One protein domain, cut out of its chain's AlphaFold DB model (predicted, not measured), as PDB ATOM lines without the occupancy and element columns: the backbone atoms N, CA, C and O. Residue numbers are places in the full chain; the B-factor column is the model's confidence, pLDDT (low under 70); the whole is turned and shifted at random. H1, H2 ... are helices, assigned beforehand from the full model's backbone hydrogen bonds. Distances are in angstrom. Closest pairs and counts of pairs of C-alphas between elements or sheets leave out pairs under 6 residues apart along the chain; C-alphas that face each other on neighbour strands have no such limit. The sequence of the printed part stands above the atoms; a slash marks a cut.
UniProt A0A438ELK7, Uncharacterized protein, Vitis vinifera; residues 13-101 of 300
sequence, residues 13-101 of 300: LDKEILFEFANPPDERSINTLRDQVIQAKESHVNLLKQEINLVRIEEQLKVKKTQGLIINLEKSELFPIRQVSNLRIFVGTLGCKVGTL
ATOM      1  N   LEU A  13     -43.717 -24.337  12.903       42.62
ATOM      2  CA  LEU A  13     -42.494 -23.660  12.452       42.62
ATOM      3  C   LEU A  13     -41.379 -24.622  12.014       42.62
ATOM      4  O   LEU A  13     -40.636 -24.293  11.098       42.62
ATOM      5  N   ASP A  14     -41.284 -25.829  12.579       42.06
ATOM      6  CA  ASP A  14     -40.180 -26.737  12.224       42.06
ATOM      7  C   ASP A  14     -40.305 -27.309  10.800       42.06
ATOM      8  O   ASP A  14     -39.295 -27.598  10.162       42.06
ATOM      9  N   LYS A  15     -41.526 -27.455  10.261       43.34
ATOM     10  CA  LYS A  15     -41.735 -27.961   8.890       43.34
ATOM     11  C   LYS A  15     -41.696 -26.870   7.820       43.34
ATOM     12  O   LYS A  15     -41.248 -27.164   6.717       43.34
ATOM     13  N   GLU A  16     -42.123 -25.647   8.133       44.56
ATOM     14  CA  GLU A  16     -42.002 -24.502   7.213       44.56
ATOM     15  C   GLU A  16     -40.540 -24.071   7.052       44.56
ATOM     16  O   GLU A  16     -40.090 -23.873   5.925       44.56
ATOM     17  N   ILE A  17     -39.759 -24.068   8.140       46.44
ATOM     18  CA  ILE A  17     -38.317 -23.783   8.084       46.44
ATOM     19  C   ILE A  17     -37.581 -24.866   7.278       46.44
ATOM     20  O   ILE A  17     -36.733 -24.545   6.450       46.44
ATOM     21  N   LEU A  18     -37.929 -26.149   7.442       43.78
ATOM     22  CA  LEU A  18     -37.323 -27.238   6.656       43.78
ATOM     23  C   LEU A  18     -37.669 -27.179   5.155       43.78
ATOM     24  O   LEU A  18     -36.893 -27.688   4.347       43.78
ATOM     25  N   PHE A  19     -38.788 -26.556   4.765       46.59
ATOM     26  CA  PHE A  19     -39.169 -26.403   3.354       46.59
ATOM     27  C   PHE A  19     -38.383 -25.282   2.650       46.59
ATOM     28  O   PHE A  19     -38.076 -25.414   1.466       46.59
ATOM     29  N   GLU A  20     -37.974 -24.230   3.371       46.56
ATOM     30  CA  GLU A  20     -37.090 -23.177   2.838       46.56
ATOM     31  C   GLU A  20     -35.647 -23.660   2.609       46.56
ATOM     32  O   GLU A  20     -34.969 -23.167   1.711       46.56
ATOM     33  N   PHE A  21     -35.178 -24.671   3.350       47.44
ATOM     34  CA  PHE A  21     -33.857 -25.278   3.127       47.44
ATOM     35  C   PHE A  21     -33.822 -26.305   1.981       47.44
ATOM     36  O   PHE A  21     -32.735 -26.719   1.575       47.44
ATOM     37  N   ALA A  22     -34.977 -26.717   1.442       47.81
ATOM     38  CA  ALA A  22     -35.061 -27.689   0.346       47.81
ATOM     39  C   ALA A  22     -34.824 -27.070  -1.048       47.81
ATOM     40  O   ALA A  22     -34.545 -27.802  -1.995       47.81
ATOM     41  N   ASN A  23     -34.881 -25.739  -1.168       50.00
ATOM     42  CA  ASN A  23     -34.520 -24.987  -2.370       50.00
ATOM     43  C   ASN A  23     -33.552 -23.868  -1.961       50.00
ATOM     44  O   ASN A  23     -34.011 -22.860  -1.423       50.00
ATOM     45  N   PRO A  24     -32.229 -24.023  -2.157       53.25
ATOM     46  CA  PRO A  24     -31.273 -23.031  -1.692       53.25
ATOM     47  C   PRO A  24     -31.547 -21.690  -2.392       53.25
ATOM     48  O   PRO A  24     -31.524 -21.641  -3.622       53.25
ATOM     49  N   PRO A  25     -31.832 -20.610  -1.641       59.59
ATOM     50  CA  PRO A  25     -32.110 -19.312  -2.232       59.59
ATOM     51  C   PRO A  25     -30.881 -18.810  -2.992       59.59
ATOM     52  O   PRO A  25     -29.753 -18.932  -2.507       59.59
ATOM     53  N   ASP A  26     -31.102 -18.225  -4.169       67.19
ATOM     54  CA  ASP A  26     -30.061 -17.619  -4.998       67.19
ATOM     55  C   ASP A  26     -29.155 -16.708  -4.148       67.19
ATOM     56  O   ASP A  26     -29.620 -16.033  -3.226       67.19
ATOM     57  N   GLU A  27     -27.865 -16.604  -4.467       66.19
ATOM     58  CA  GLU A  27     -26.910 -15.787  -3.695       66.19
ATOM     59  C   GLU A  27     -27.367 -14.314  -3.538       66.19
ATOM     60  O   GLU A  27     -27.110 -13.664  -2.521       66.19
ATOM     61  N   ARG A  28     -28.150 -13.806  -4.505       62.53
ATOM     62  CA  ARG A  28     -28.842 -12.503  -4.435       62.53
ATOM     63  C   ARG A  28     -29.894 -12.444  -3.327       62.53
ATOM     64  O   ARG A  28     -29.963 -11.444  -2.614       62.53
ATOM     65  N   SER A  29     -30.683 -13.495  -3.161       72.12
ATOM     66  CA  SER A  29     -31.714 -13.622  -2.128       72.12
ATOM     67  C   SER A  29     -31.084 -13.695  -0.732       72.12
ATOM     68  O   SER A  29     -31.536 -13.006   0.180       72.12
ATOM     69  N   ILE A  30     -29.963 -14.414  -0.580       72.62
ATOM     70  CA  ILE A  30     -29.205 -14.473   0.685       72.62
ATOM     71  C   ILE A  30     -28.638 -13.098   1.061       72.62
ATOM     72  O   ILE A  30     -28.735 -12.683   2.219       72.62
ATOM     73  N   ASN A  31     -28.060 -12.372   0.103       75.81
ATOM     74  CA  ASN A  31     -27.510 -11.040   0.364       75.81
ATOM     75  C   ASN A  31     -28.613 -10.019   0.673       75.81
ATOM     76  O   ASN A  31     -28.471  -9.241   1.611       75.81
ATOM     77  N   THR A  32     -29.759 -10.108  -0.005       81.25
ATOM     78  CA  THR A  32     -30.925  -9.257   0.278       81.25
ATOM     79  C   THR A  32     -31.450  -9.483   1.701       81.25
ATOM     80  O   THR A  32     -31.723  -8.524   2.421       81.25
ATOM     81  N   LEU A  33     -31.537 -10.741   2.149       78.25
ATOM     82  CA  LEU A  33     -31.931 -11.076   3.521       78.25
ATOM     83  C   LEU A  33     -30.910 -10.574   4.553       78.25
ATOM     84  O   LEU A  33     -31.298 -10.047   5.597       78.25
ATOM     85  N   ARG A  34     -29.606 -10.681   4.269       78.88
ATOM     86  CA  ARG A  34     -28.557 -10.114   5.135       78.88
ATOM     87  C   ARG A  34     -28.700  -8.602   5.274       78.88
ATOM     88  O   ARG A  34     -28.674  -8.111   6.401       78.88
ATOM     89  N   ASP A  35     -28.898  -7.893   4.169       84.00
ATOM     90  CA  ASP A  35     -29.052  -6.436   4.164       84.00
ATOM     91  C   ASP A  35     -30.295  -6.000   4.948       84.00
ATOM     92  O   ASP A  35     -30.219  -5.081   5.766       84.00
ATOM     93  N   GLN A  36     -31.416  -6.714   4.801       85.25
ATOM     94  CA  GLN A  36     -32.628  -6.471   5.591       85.25
ATOM     95  C   GLN A  36     -32.391  -6.678   7.094       85.25
ATOM     96  O   GLN A  36     -32.811  -5.855   7.909       85.25
ATOM     97  N   VAL A  37     -31.682  -7.745   7.479       84.00
ATOM     98  CA  VAL A  37     -31.341  -8.008   8.886       84.00
ATOM     99  C   VAL A  37     -30.398  -6.936   9.437       84.00
ATOM    100  O   VAL A  37     -30.573  -6.497  10.577       84.00
ATOM    101  N   ILE A  38     -29.410  -6.492   8.656       84.75
ATOM    102  CA  ILE A  38     -28.494  -5.409   9.044       84.75
ATOM    103  C   ILE A  38     -29.280  -4.110   9.244       84.75
ATOM    104  O   ILE A  38     -29.185  -3.498  10.308       84.75
ATOM    105  N   GLN A  39     -30.131  -3.742   8.286       84.50
ATOM    106  CA  GLN A  39     -30.970  -2.548   8.364       84.50
ATOM    107  C   GLN A  39     -31.926  -2.591   9.569       84.50
ATOM    108  O   GLN A  39     -32.106  -1.585  10.265       84.50
ATOM    109  N   ALA A  40     -32.520  -3.752   9.858       81.19
ATOM    110  CA  ALA A  40     -33.380  -3.943  11.023       81.19
ATOM    111  C   ALA A  40     -32.600  -3.776  12.339       81.19
ATOM    112  O   ALA A  40     -33.059  -3.080  13.251       81.19
ATOM    113  N   LYS A  41     -31.389  -4.344  12.425       82.75
ATOM    114  CA  LYS A  41     -30.500  -4.177  13.588       82.75
ATOM    115  C   LYS A  41     -30.098  -2.718  13.789       82.75
ATOM    116  O   LYS A  41     -30.190  -2.215  14.907       82.75
ATOM    117  N   GLU A  42     -29.701  -2.019  12.729       83.88
ATOM    118  CA  GLU A  42     -29.350  -0.595  12.797       83.88
ATOM    119  C   GLU A  42     -30.532   0.268  13.242       83.88
ATOM    120  O   GLU A  42     -30.373   1.169  14.071       83.88
ATOM    121  N   SER A  43     -31.731  -0.038  12.748       80.56
ATOM    122  CA  SER A  43     -32.963   0.648  13.142       80.56
ATOM    123  C   SER A  43     -33.243   0.478  14.637       80.56
ATOM    124  O   SER A  43     -33.496   1.465  15.329       80.56
ATOM    125  N   HIS A  44     -33.114  -0.743  15.165       80.69
ATOM    126  CA  HIS A  44     -33.313  -1.012  16.591       80.69
ATOM    127  C   HIS A  44     -32.253  -0.318  17.463       80.69
ATOM    128  O   HIS A  44     -32.583   0.310  18.469       80.69
ATOM    129  N   VAL A  45     -30.984  -0.331  17.039       82.31
ATOM    130  CA  VAL A  45     -29.904   0.402  17.721       82.31
ATOM    131  C   VAL A  45     -30.179   1.909  17.745       82.31
ATOM    132  O   VAL A  45     -29.923   2.569  18.753       82.31
ATOM    133  N   ASN A  46     -30.702   2.476  16.658       80.56
ATOM    134  CA  ASN A  46     -31.051   3.895  16.604       80.56
ATOM    135  C   ASN A  46     -32.216   4.243  17.542       80.56
ATOM    136  O   ASN A  46     -32.162   5.295  18.180       80.56
ATOM    137  N   LEU A  47     -33.216   3.365  17.679       81.88
ATOM    138  CA  LEU A  47     -34.304   3.528  18.649       81.88
ATOM    139  C   LEU A  47     -33.780   3.527  20.092       81.88
ATOM    140  O   LEU A  47     -34.035   4.480  20.827       81.88
ATOM    141  N   LEU A  48     -32.947   2.550  20.460       81.38
ATOM    142  CA  LEU A  48     -32.347   2.483  21.802       81.38
ATOM    143  C   LEU A  48     -31.491   3.720  22.116       81.38
ATOM    144  O   LEU A  48     -31.549   4.270  23.216       81.38
ATOM    145  N   LYS A  49     -30.724   4.221  21.136       83.06
ATOM    146  CA  LYS A  49     -29.967   5.478  21.287       83.06
ATOM    147  C   LYS A  49     -30.880   6.675  21.562       83.06
ATOM    148  O   LYS A  49     -30.485   7.574  22.304       83.06
ATOM    149  N   GLN A  50     -32.065   6.727  20.956       82.19
ATOM    150  CA  GLN A  50     -33.031   7.798  21.207       82.19
ATOM    151  C   GLN A  50     -33.598   7.706  22.628       82.19
ATOM    152  O   GLN A  50     -33.608   8.718  23.325       82.19
ATOM    153  N   GLU A  51     -33.980   6.513  23.083       82.31
ATOM    154  CA  GLU A  51     -34.513   6.289  24.435       82.31
ATOM    155  C   GLU A  51     -33.500   6.636  25.533       82.31
ATOM    156  O   GLU A  51     -33.816   7.395  26.450       82.31
ATOM    157  N   ILE A  52     -32.248   6.183  25.398       85.38
ATOM    158  CA  ILE A  52     -31.168   6.510  26.346       85.38
ATOM    159  C   ILE A  52     -30.973   8.030  26.461       85.38
ATOM    160  O   ILE A  52     -30.777   8.560  27.557       85.38
ATOM    161  N   ASN A  53     -31.032   8.753  25.338       82.81
ATOM    162  CA  ASN A  53     -30.875  10.206  25.352       82.81
ATOM    163  C   ASN A  53     -32.006  10.910  26.114       82.81
ATOM    164  O   ASN A  53     -31.743  11.923  26.759       82.81
ATOM    165  N   LEU A  54     -33.234  10.388  26.086       83.06
ATOM    166  CA  LEU A  54     -34.343  10.961  26.858       83.06
ATOM    167  C   LEU A  54     -34.157  10.757  28.344       83.06
ATOM    168  O   LEU A  54     -34.269  11.725  29.087       83.06
ATOM    169  N   VAL A  55     -33.833   9.531  28.759       84.44
ATOM    170  CA  VAL A  55     -33.601   9.210  30.172       84.44
ATOM    171  C   VAL A  55     -32.514  10.129  30.722       84.44
ATOM    172  O   VAL A  55     -32.684  10.758  31.765       84.44
ATOM    173  N   ARG A  56     -31.442  10.332  29.948       87.38
ATOM    174  CA  ARG A  56     -30.380  11.281  30.288       87.38
ATOM    175  C   ARG A  56     -30.884  12.723  30.414       87.38
ATOM    176  O   ARG A  56     -30.461  13.437  31.322       87.38
ATOM    177  N   ILE A  57     -31.743  13.185  29.504       85.19
ATOM    178  CA  ILE A  57     -32.327  14.534  29.574       85.19
ATOM    179  C   ILE A  57     -33.205  14.667  30.822       85.19
ATOM    180  O   ILE A  57     -33.073  15.653  31.548       85.19
ATOM    181  N   GLU A  58     -34.055  13.686  31.112       83.88
ATOM    182  CA  GLU A  58     -34.906  13.683  32.303       83.88
ATOM    183  C   GLU A  58     -34.096  13.731  33.596       83.88
ATOM    184  O   GLU A  58     -34.413  14.518  34.490       83.88
ATOM    185  N   GLU A  59     -33.027  12.942  33.696       85.06
ATOM    186  CA  GLU A  59     -32.106  12.988  34.832       85.06
ATOM    187  C   GLU A  59     -31.471  14.372  34.987       85.06
ATOM    188  O   GLU A  59     -31.455  14.926  36.088       85.06
ATOM    189  N   GLN A  60     -31.020  14.991  33.891       84.88
ATOM    190  CA  GLN A  60     -30.480  16.351  33.947       84.88
ATOM    191  C   GLN A  60     -31.521  17.382  34.390       84.88
ATOM    192  O   GLN A  60     -31.189  18.312  35.132       84.88
ATOM    193  N   LEU A  61     -32.778  17.234  33.967       84.19
ATOM    194  CA  LEU A  61     -33.870  18.097  34.418       84.19
ATOM    195  C   LEU A  61     -34.161  17.890  35.911       84.19
ATOM    196  O   LEU A  61     -34.363  18.875  36.625       84.19
ATOM    197  N   LYS A  62     -34.129  16.644  36.403       85.81
ATOM    198  CA  LYS A  62     -34.271  16.324  37.835       85.81
ATOM    199  C   LYS A  62     -33.154  16.964  38.663       85.81
ATOM    200  O   LYS A  62     -33.456  17.649  39.637       85.81
ATOM    201  N   VAL A  63     -31.894  16.831  38.240       86.81
ATOM    202  CA  VAL A  63     -30.732  17.438  38.922       86.81
ATOM    203  C   VAL A  63     -30.832  18.965  38.966       86.81
ATOM    204  O   VAL A  63     -30.553  19.584  39.988       86.81
ATOM    205  N   LYS A  64     -31.267  19.611  37.881       83.06
ATOM    206  CA  LYS A  64     -31.450  21.072  37.887       83.06
ATOM    207  C   LYS A  64     -32.561  21.513  38.843       83.06
ATOM    208  O   LYS A  64     -32.411  22.530  39.515       83.06
ATOM    209  N   LYS A  65     -33.648  20.743  38.952       83.56
ATOM    210  CA  LYS A  65     -34.718  21.021  39.924       83.56
ATOM    211  C   LYS A  65     -34.231  20.893  41.369       83.56
ATOM    212  O   LYS A  65     -34.565  21.752  42.178       83.56
ATOM    213  N   THR A  66     -33.413  19.887  41.693       85.44
ATOM    214  CA  THR A  66     -32.839  19.749  43.048       85.44
ATOM    215  C   THR A  66     -31.848  20.867  43.389       85.44
ATOM    216  O   THR A  66     -31.674  21.186  44.560       85.44
ATOM    217  N   GLN A  67     -31.271  21.530  42.382       84.00
ATOM    218  CA  GLN A  67     -30.469  22.753  42.530       84.00
ATOM    219  C   GLN A  67     -31.310  24.040  42.679       84.00
ATOM    220  O   GLN A  67     -30.748  25.134  42.712       84.00
ATOM    221  N   GLY A  68     -32.643  23.944  42.739       81.75
ATOM    222  CA  GLY A  68     -33.538  25.095  42.896       81.75
ATOM    223  C   GLY A  68     -33.804  25.887  41.609       81.75
ATOM    224  O   GLY A  68     -34.390  26.967  41.664       81.75
ATOM    225  N   LEU A  69     -33.404  25.378  40.437       83.38
ATOM    226  CA  LEU A  69     -33.699  26.024  39.154       83.38
ATOM    227  C   LEU A  69     -35.131  25.709  38.704       83.38
ATOM    228  O   LEU A  69     -35.500  24.550  38.501       83.38
ATOM    229  N   ILE A  70     -35.920  26.757  38.462       82.50
ATOM    230  CA  ILE A  70     -37.255  26.644  37.864       82.50
ATOM    231  C   ILE A  70     -37.110  26.615  36.342       82.50
ATOM    232  O   ILE A  70     -36.664  27.579  35.717       82.50
ATOM    233  N   ILE A  71     -37.497  25.498  35.736       81.62
ATOM    234  CA  ILE A  71     -37.423  25.298  34.288       81.62
ATOM    235  C   ILE A  71     -38.756  25.711  33.670       81.62
ATOM    236  O   ILE A  71     -39.799  25.143  33.986       81.62
ATOM    237  N   ASN A  72     -38.722  26.693  32.770       82.50
ATOM    238  CA  ASN A  72     -39.904  27.124  32.034       82.50
ATOM    239  C   ASN A  72     -40.126  26.204  30.822       82.50
ATOM    240  O   ASN A  72     -39.468  26.348  29.788       82.50
ATOM    241  N   LEU A  73     -41.056  25.260  30.960       82.25
ATOM    242  CA  LEU A  73     -41.389  24.307  29.901       82.25
ATOM    243  C   LEU A  73     -42.127  24.960  28.721       82.25
ATOM    244  O   LEU A  73     -41.949  24.524  27.589       82.25
ATOM    245  N   GLU A  74     -42.854  26.063  28.935       79.75
ATOM    246  CA  GLU A  74     -43.554  26.785  27.859       79.75
ATOM    247  C   GLU A  74     -42.609  27.446  26.848       79.75
ATOM    248  O   GLU A  74     -42.984  27.625  25.681       79.75
ATOM    249  N   LYS A  75     -41.410  27.826  27.314       80.62
ATOM    250  CA  LYS A  75     -40.307  28.401  26.524       80.62
ATOM    251  C   LYS A  75     -39.278  27.358  26.084       80.62
ATOM    252  O   LYS A  75     -38.332  27.710  25.383       80.62
ATOM    253  N   SER A  76     -39.414  26.115  26.540       82.88
ATOM    254  CA  SER A  76     -38.497  25.034  26.189       82.88
ATOM    255  C   SER A  76     -38.984  24.335  24.924       82.88
ATOM    256  O   SER A  76     -40.145  23.937  24.827       82.88
ATOM    257  N   GLU A  77     -38.079  24.168  23.965       82.19
ATOM    258  CA  GLU A  77     -38.349  23.524  22.681       82.19
ATOM    259  C   GLU A  77     -37.397  22.347  22.458       82.19
ATOM    260  O   GLU A  77     -36.189  22.451  22.695       82.19
ATOM    261  N   LEU A  78     -37.942  21.225  21.992       81.56
ATOM    262  CA  LEU A  78     -37.192  20.046  21.587       81.56
ATOM    263  C   LEU A  78     -36.944  20.100  20.077       81.56
ATOM    264  O   LEU A  78     -37.891  20.135  19.289       81.56
ATOM    265  N   PHE A  79     -35.673  20.080  19.677       80.56
ATOM    266  CA  PHE A  79     -35.269  20.098  18.271       80.56
ATOM    267  C   PHE A  79     -34.843  18.698  17.813       80.56
ATOM    268  O   PHE A  79     -33.872  18.161  18.354       80.56
ATOM    269  N   PRO A  80     -35.506  18.103  16.804       71.25
ATOM    270  CA  PRO A  80     -35.023  16.873  16.199       71.25
ATOM    271  C   PRO A  80     -33.748  17.143  15.407       71.25
ATOM    272  O   PRO A  80     -33.745  17.883  14.424       71.25
ATOM    273  N   ILE A  81     -32.655  16.508  15.813       66.50
ATOM    274  CA  ILE A  81     -31.439  16.451  15.007       66.50
ATOM    275  C   ILE A  81     -31.543  15.171  14.175       66.50
ATOM    276  O   ILE A  81     -31.351  14.082  14.709       66.50
ATOM    277  N   ARG A  82     -31.823  15.315  12.868       69.50
ATOM    278  CA  ARG A  82     -32.127  14.227  11.902       69.50
ATOM    279  C   ARG A  82     -33.549  13.655  12.052       69.50
ATOM    280  O   ARG A  82     -34.409  14.269  12.676       69.50
ATOM    281  N   GLN A  83     -33.815  12.516  11.408       66.25
ATOM    282  CA  GLN A  83     -35.123  11.864  11.400       66.25
ATOM    283  C   GLN A  83     -35.358  11.112  12.719       66.25
ATOM    284  O   GLN A  83     -34.621  10.188  13.059       66.25
ATOM    285  N   VAL A  84     -36.381  11.533  13.464       68.88
ATOM    286  CA  VAL A  84     -36.785  10.942  14.747       68.88
ATOM    287  C   VAL A  84     -38.268  10.599  14.656       68.88
ATOM    288  O   VAL A  84     -39.110  11.495  14.618       68.88
ATOM    289  N   SER A  85     -38.594   9.310  14.594       69.44
ATOM    290  CA  SER A  85     -39.967   8.799  14.459       69.44
ATOM    291  C   SER A  85     -40.814   9.016  15.721       69.44
ATOM    292  O   SER A  85     -42.016   9.249  15.620       69.44
ATOM    293  N   ASN A  86     -40.191   9.040  16.904       74.69
ATOM    294  CA  ASN A  86     -40.887   9.029  18.199       74.69
ATOM    295  C   ASN A  86     -41.019  10.410  18.872       74.69
ATOM    296  O   ASN A  86     -41.262  10.513  20.073       74.69
ATOM    297  N   LEU A  87     -40.907  11.495  18.101       77.62
ATOM    298  CA  LEU A  87     -40.869  12.866  18.627       77.62
ATOM    299  C   LEU A  87     -42.073  13.226  19.515       77.62
ATOM    300  O   LEU A  87     -41.923  13.908  20.524       77.62
ATOM    301  N   ARG A  88     -43.273  12.757  19.147       78.06
ATOM    302  CA  ARG A  88     -44.515  13.046  19.882       78.06
ATOM    303  C   ARG A  88     -44.502  12.468  21.298       78.06
ATOM    304  O   ARG A  88     -44.961  13.130  22.222       78.06
ATOM    305  N   ILE A  89     -43.944  11.269  21.463       78.75
ATOM    306  CA  ILE A  89     -43.819  10.600  22.763       78.75
ATOM    307  C   ILE A  89     -42.856  11.396  23.651       78.75
ATOM    308  O   ILE A  89     -43.141  11.657  24.818       78.75
ATOM    309  N   PHE A  90     -41.750  11.870  23.076       79.00
ATOM    310  CA  PHE A  90     -40.714  12.609  23.803       79.00
ATOM    311  C   PHE A  90     -41.219  13.958  24.315       79.00
ATOM    312  O   PHE A  90     -40.987  14.326  25.462       79.00
ATOM    313  N   VAL A  91     -41.975  14.664  23.478       82.44
ATOM    314  CA  VAL A  91     -42.644  15.928  23.814       82.44
ATOM    315  C   VAL A  91     -43.676  15.718  24.920       82.44
ATOM    316  O   VAL A  91     -43.686  16.482  25.881       82.44
ATOM    317  N   GLY A  92     -44.500  14.667  24.824       81.44
ATOM    318  CA  GLY A  92     -45.486  14.332  25.856       81.44
ATOM    319  C   GLY A  92     -44.851  14.001  27.208       81.44
ATOM    320  O   GLY A  92     -45.376  14.398  28.243       81.44
ATOM    321  N   THR A  93     -43.691  13.345  27.194       81.00
ATOM    322  CA  THR A  93     -42.969  12.957  28.415       81.00
ATOM    323  C   THR A  93     -42.267  14.154  29.070       81.00
ATOM    324  O   THR A  93     -42.311  14.323  30.286       81.00
ATOM    325  N   LEU A  94     -41.658  15.034  28.267       78.69
ATOM    326  CA  LEU A  94     -40.929  16.210  28.761       78.69
ATOM    327  C   LEU A  94     -41.831  17.427  29.036       78.69
ATOM    328  O   LEU A  94     -41.420  18.339  29.755       78.69
ATOM    329  N   GLY A  95     -43.032  17.475  28.452       79.44
ATOM    330  CA  GLY A  95     -43.966  18.600  28.567       79.44
ATOM    331  C   GLY A  95     -43.512  19.874  27.840       79.44
ATOM    332  O   GLY A  95     -43.935  20.969  28.203       79.44
ATOM    333  N   CYS A  96     -42.623  19.758  26.848       82.25
ATOM    334  CA  CYS A  96     -42.067  20.877  26.077       82.25
ATOM    335  C   CYS A  96     -42.619  20.918  24.641       82.25
ATOM    336  O   CYS A  96     -43.245  19.965  24.185       82.25
ATOM    337  N   LYS A  97     -42.414  22.018  23.907       84.38
ATOM    338  CA  LYS A  97     -42.902  22.163  22.519       84.38
ATOM    339  C   LYS A  97     -41.918  21.564  21.510       84.38
ATOM    340  O   LYS A  97     -40.727  21.467  21.781       84.38
ATOM    341  N   VAL A  98     -42.394  21.207  20.316       80.88
ATOM    342  CA  VAL A  98     -41.505  20.872  19.191       80.88
ATOM    343  C   VAL A  98     -40.997  22.159  18.557       80.88
ATOM    344  O   VAL A  98     -41.798  22.957  18.071       80.88
ATOM    345  N   GLY A  99     -39.680  22.341  18.533       74.81
ATOM    346  CA  GLY A  99     -39.040  23.446  17.829       74.81
ATOM    347  C   GLY A  99     -38.727  23.085  16.379       74.81
ATOM    348  O   GLY A  99     -38.362  21.949  16.065       74.81
ATOM    349  N   THR A 100     -38.833  24.056  15.473       70.69
ATOM    350  CA  THR A 100     -38.396  23.908  14.078       70.69
ATOM    351  C   THR A 100     -36.968  24.415  13.907       70.69
ATOM    352  O   THR A 100     -36.588  25.459  14.439       70.69
ATOM    353  N   LEU A 101     -36.144  23.678  13.154       61.81
ATOM    354  CA  LEU A 101     -34.780  24.101  12.822       61.81
ATOM    355  C   LEU A 101     -34.812  25.224  11.779       61.81
ATOM    356  O   LEU A 101     -34.713  24.994  10.582       61.81
TER     357      LEU A 101
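This is residues 13 to 101 of the 300 residues of an uncharacterized protein of Vitis vinifera (UniProt A0A438ELK7). What shape does the printed part have? One long straight helix, H2, makes the long axis, with the short helix H1 hanging free off its first end; past its other end the printed part folds back along the later half of H2, as a long loop and the short helix H3, to make a small body there. What is it made of? The printed part has 89 residues with three named helices, in the order H1, H2, H3, and no named strand; the class is all helix. How spread out is it? It is extended, with a radius of gyration of the C-alphas of 21.7 A, and spans 67 by 29 by 16 A.

Where does the first helix lie? H1 is residues 13 to 20, from C-alpha 13 at (-42.494, -23.660, 12.452) to C-alpha 20. Where does the long helix run? H2 is residues 27 to 66, from C-alpha 27 at (-26.910, -15.787, -3.695) to C-alpha 66 at (-32.839, 19.749, 43.048), a length of 59.0 A. Where is the last helix? H3 is residues 87 to 94, 10.7 A from first to last C-alpha, and C-alpha 94 is at (-40.929, 16.210, 28.761).

What does H1 come near? H1 is apart from H2 and also apart from H3. How does H3 stand to H2? They are close but not clearly touching, and their closest C-alphas, those of Leu 54 and Phe 90, are 7.3 A apart. They run the same way at a shallow tilt of 24 degrees. What do the backbone atoms show? In H1, H2 and H3 every O i to N i+4 pair is within hydrogen-bond range. Residues 77 to 78 form a short parallel pairing with residues 97 to 98.

How far does it reach? The two C-alphas farthest apart, those of Ala 22 and Gly 68, are 67.8 A apart. Which stretches stand free? Residues 13 to 45 stand free, of which 13 to 20 belong to H1 and 27 to 45 to H2, and so do residues 62 to 68, of which 62 to 66 belong to H2. Without them the body has 49 residues and spans 32 by 24 by 16 A. Which links are long, and is there a cut? The link from H2 to H3, with 20 residues, is long, while that from H1 to H2 is short; the printed part has no cut. Where is confidence low? The mean pLDDT of the printed part is 74.9, and it is under 70 at residues 13 to 28, residues 81 to 85 and residue 101.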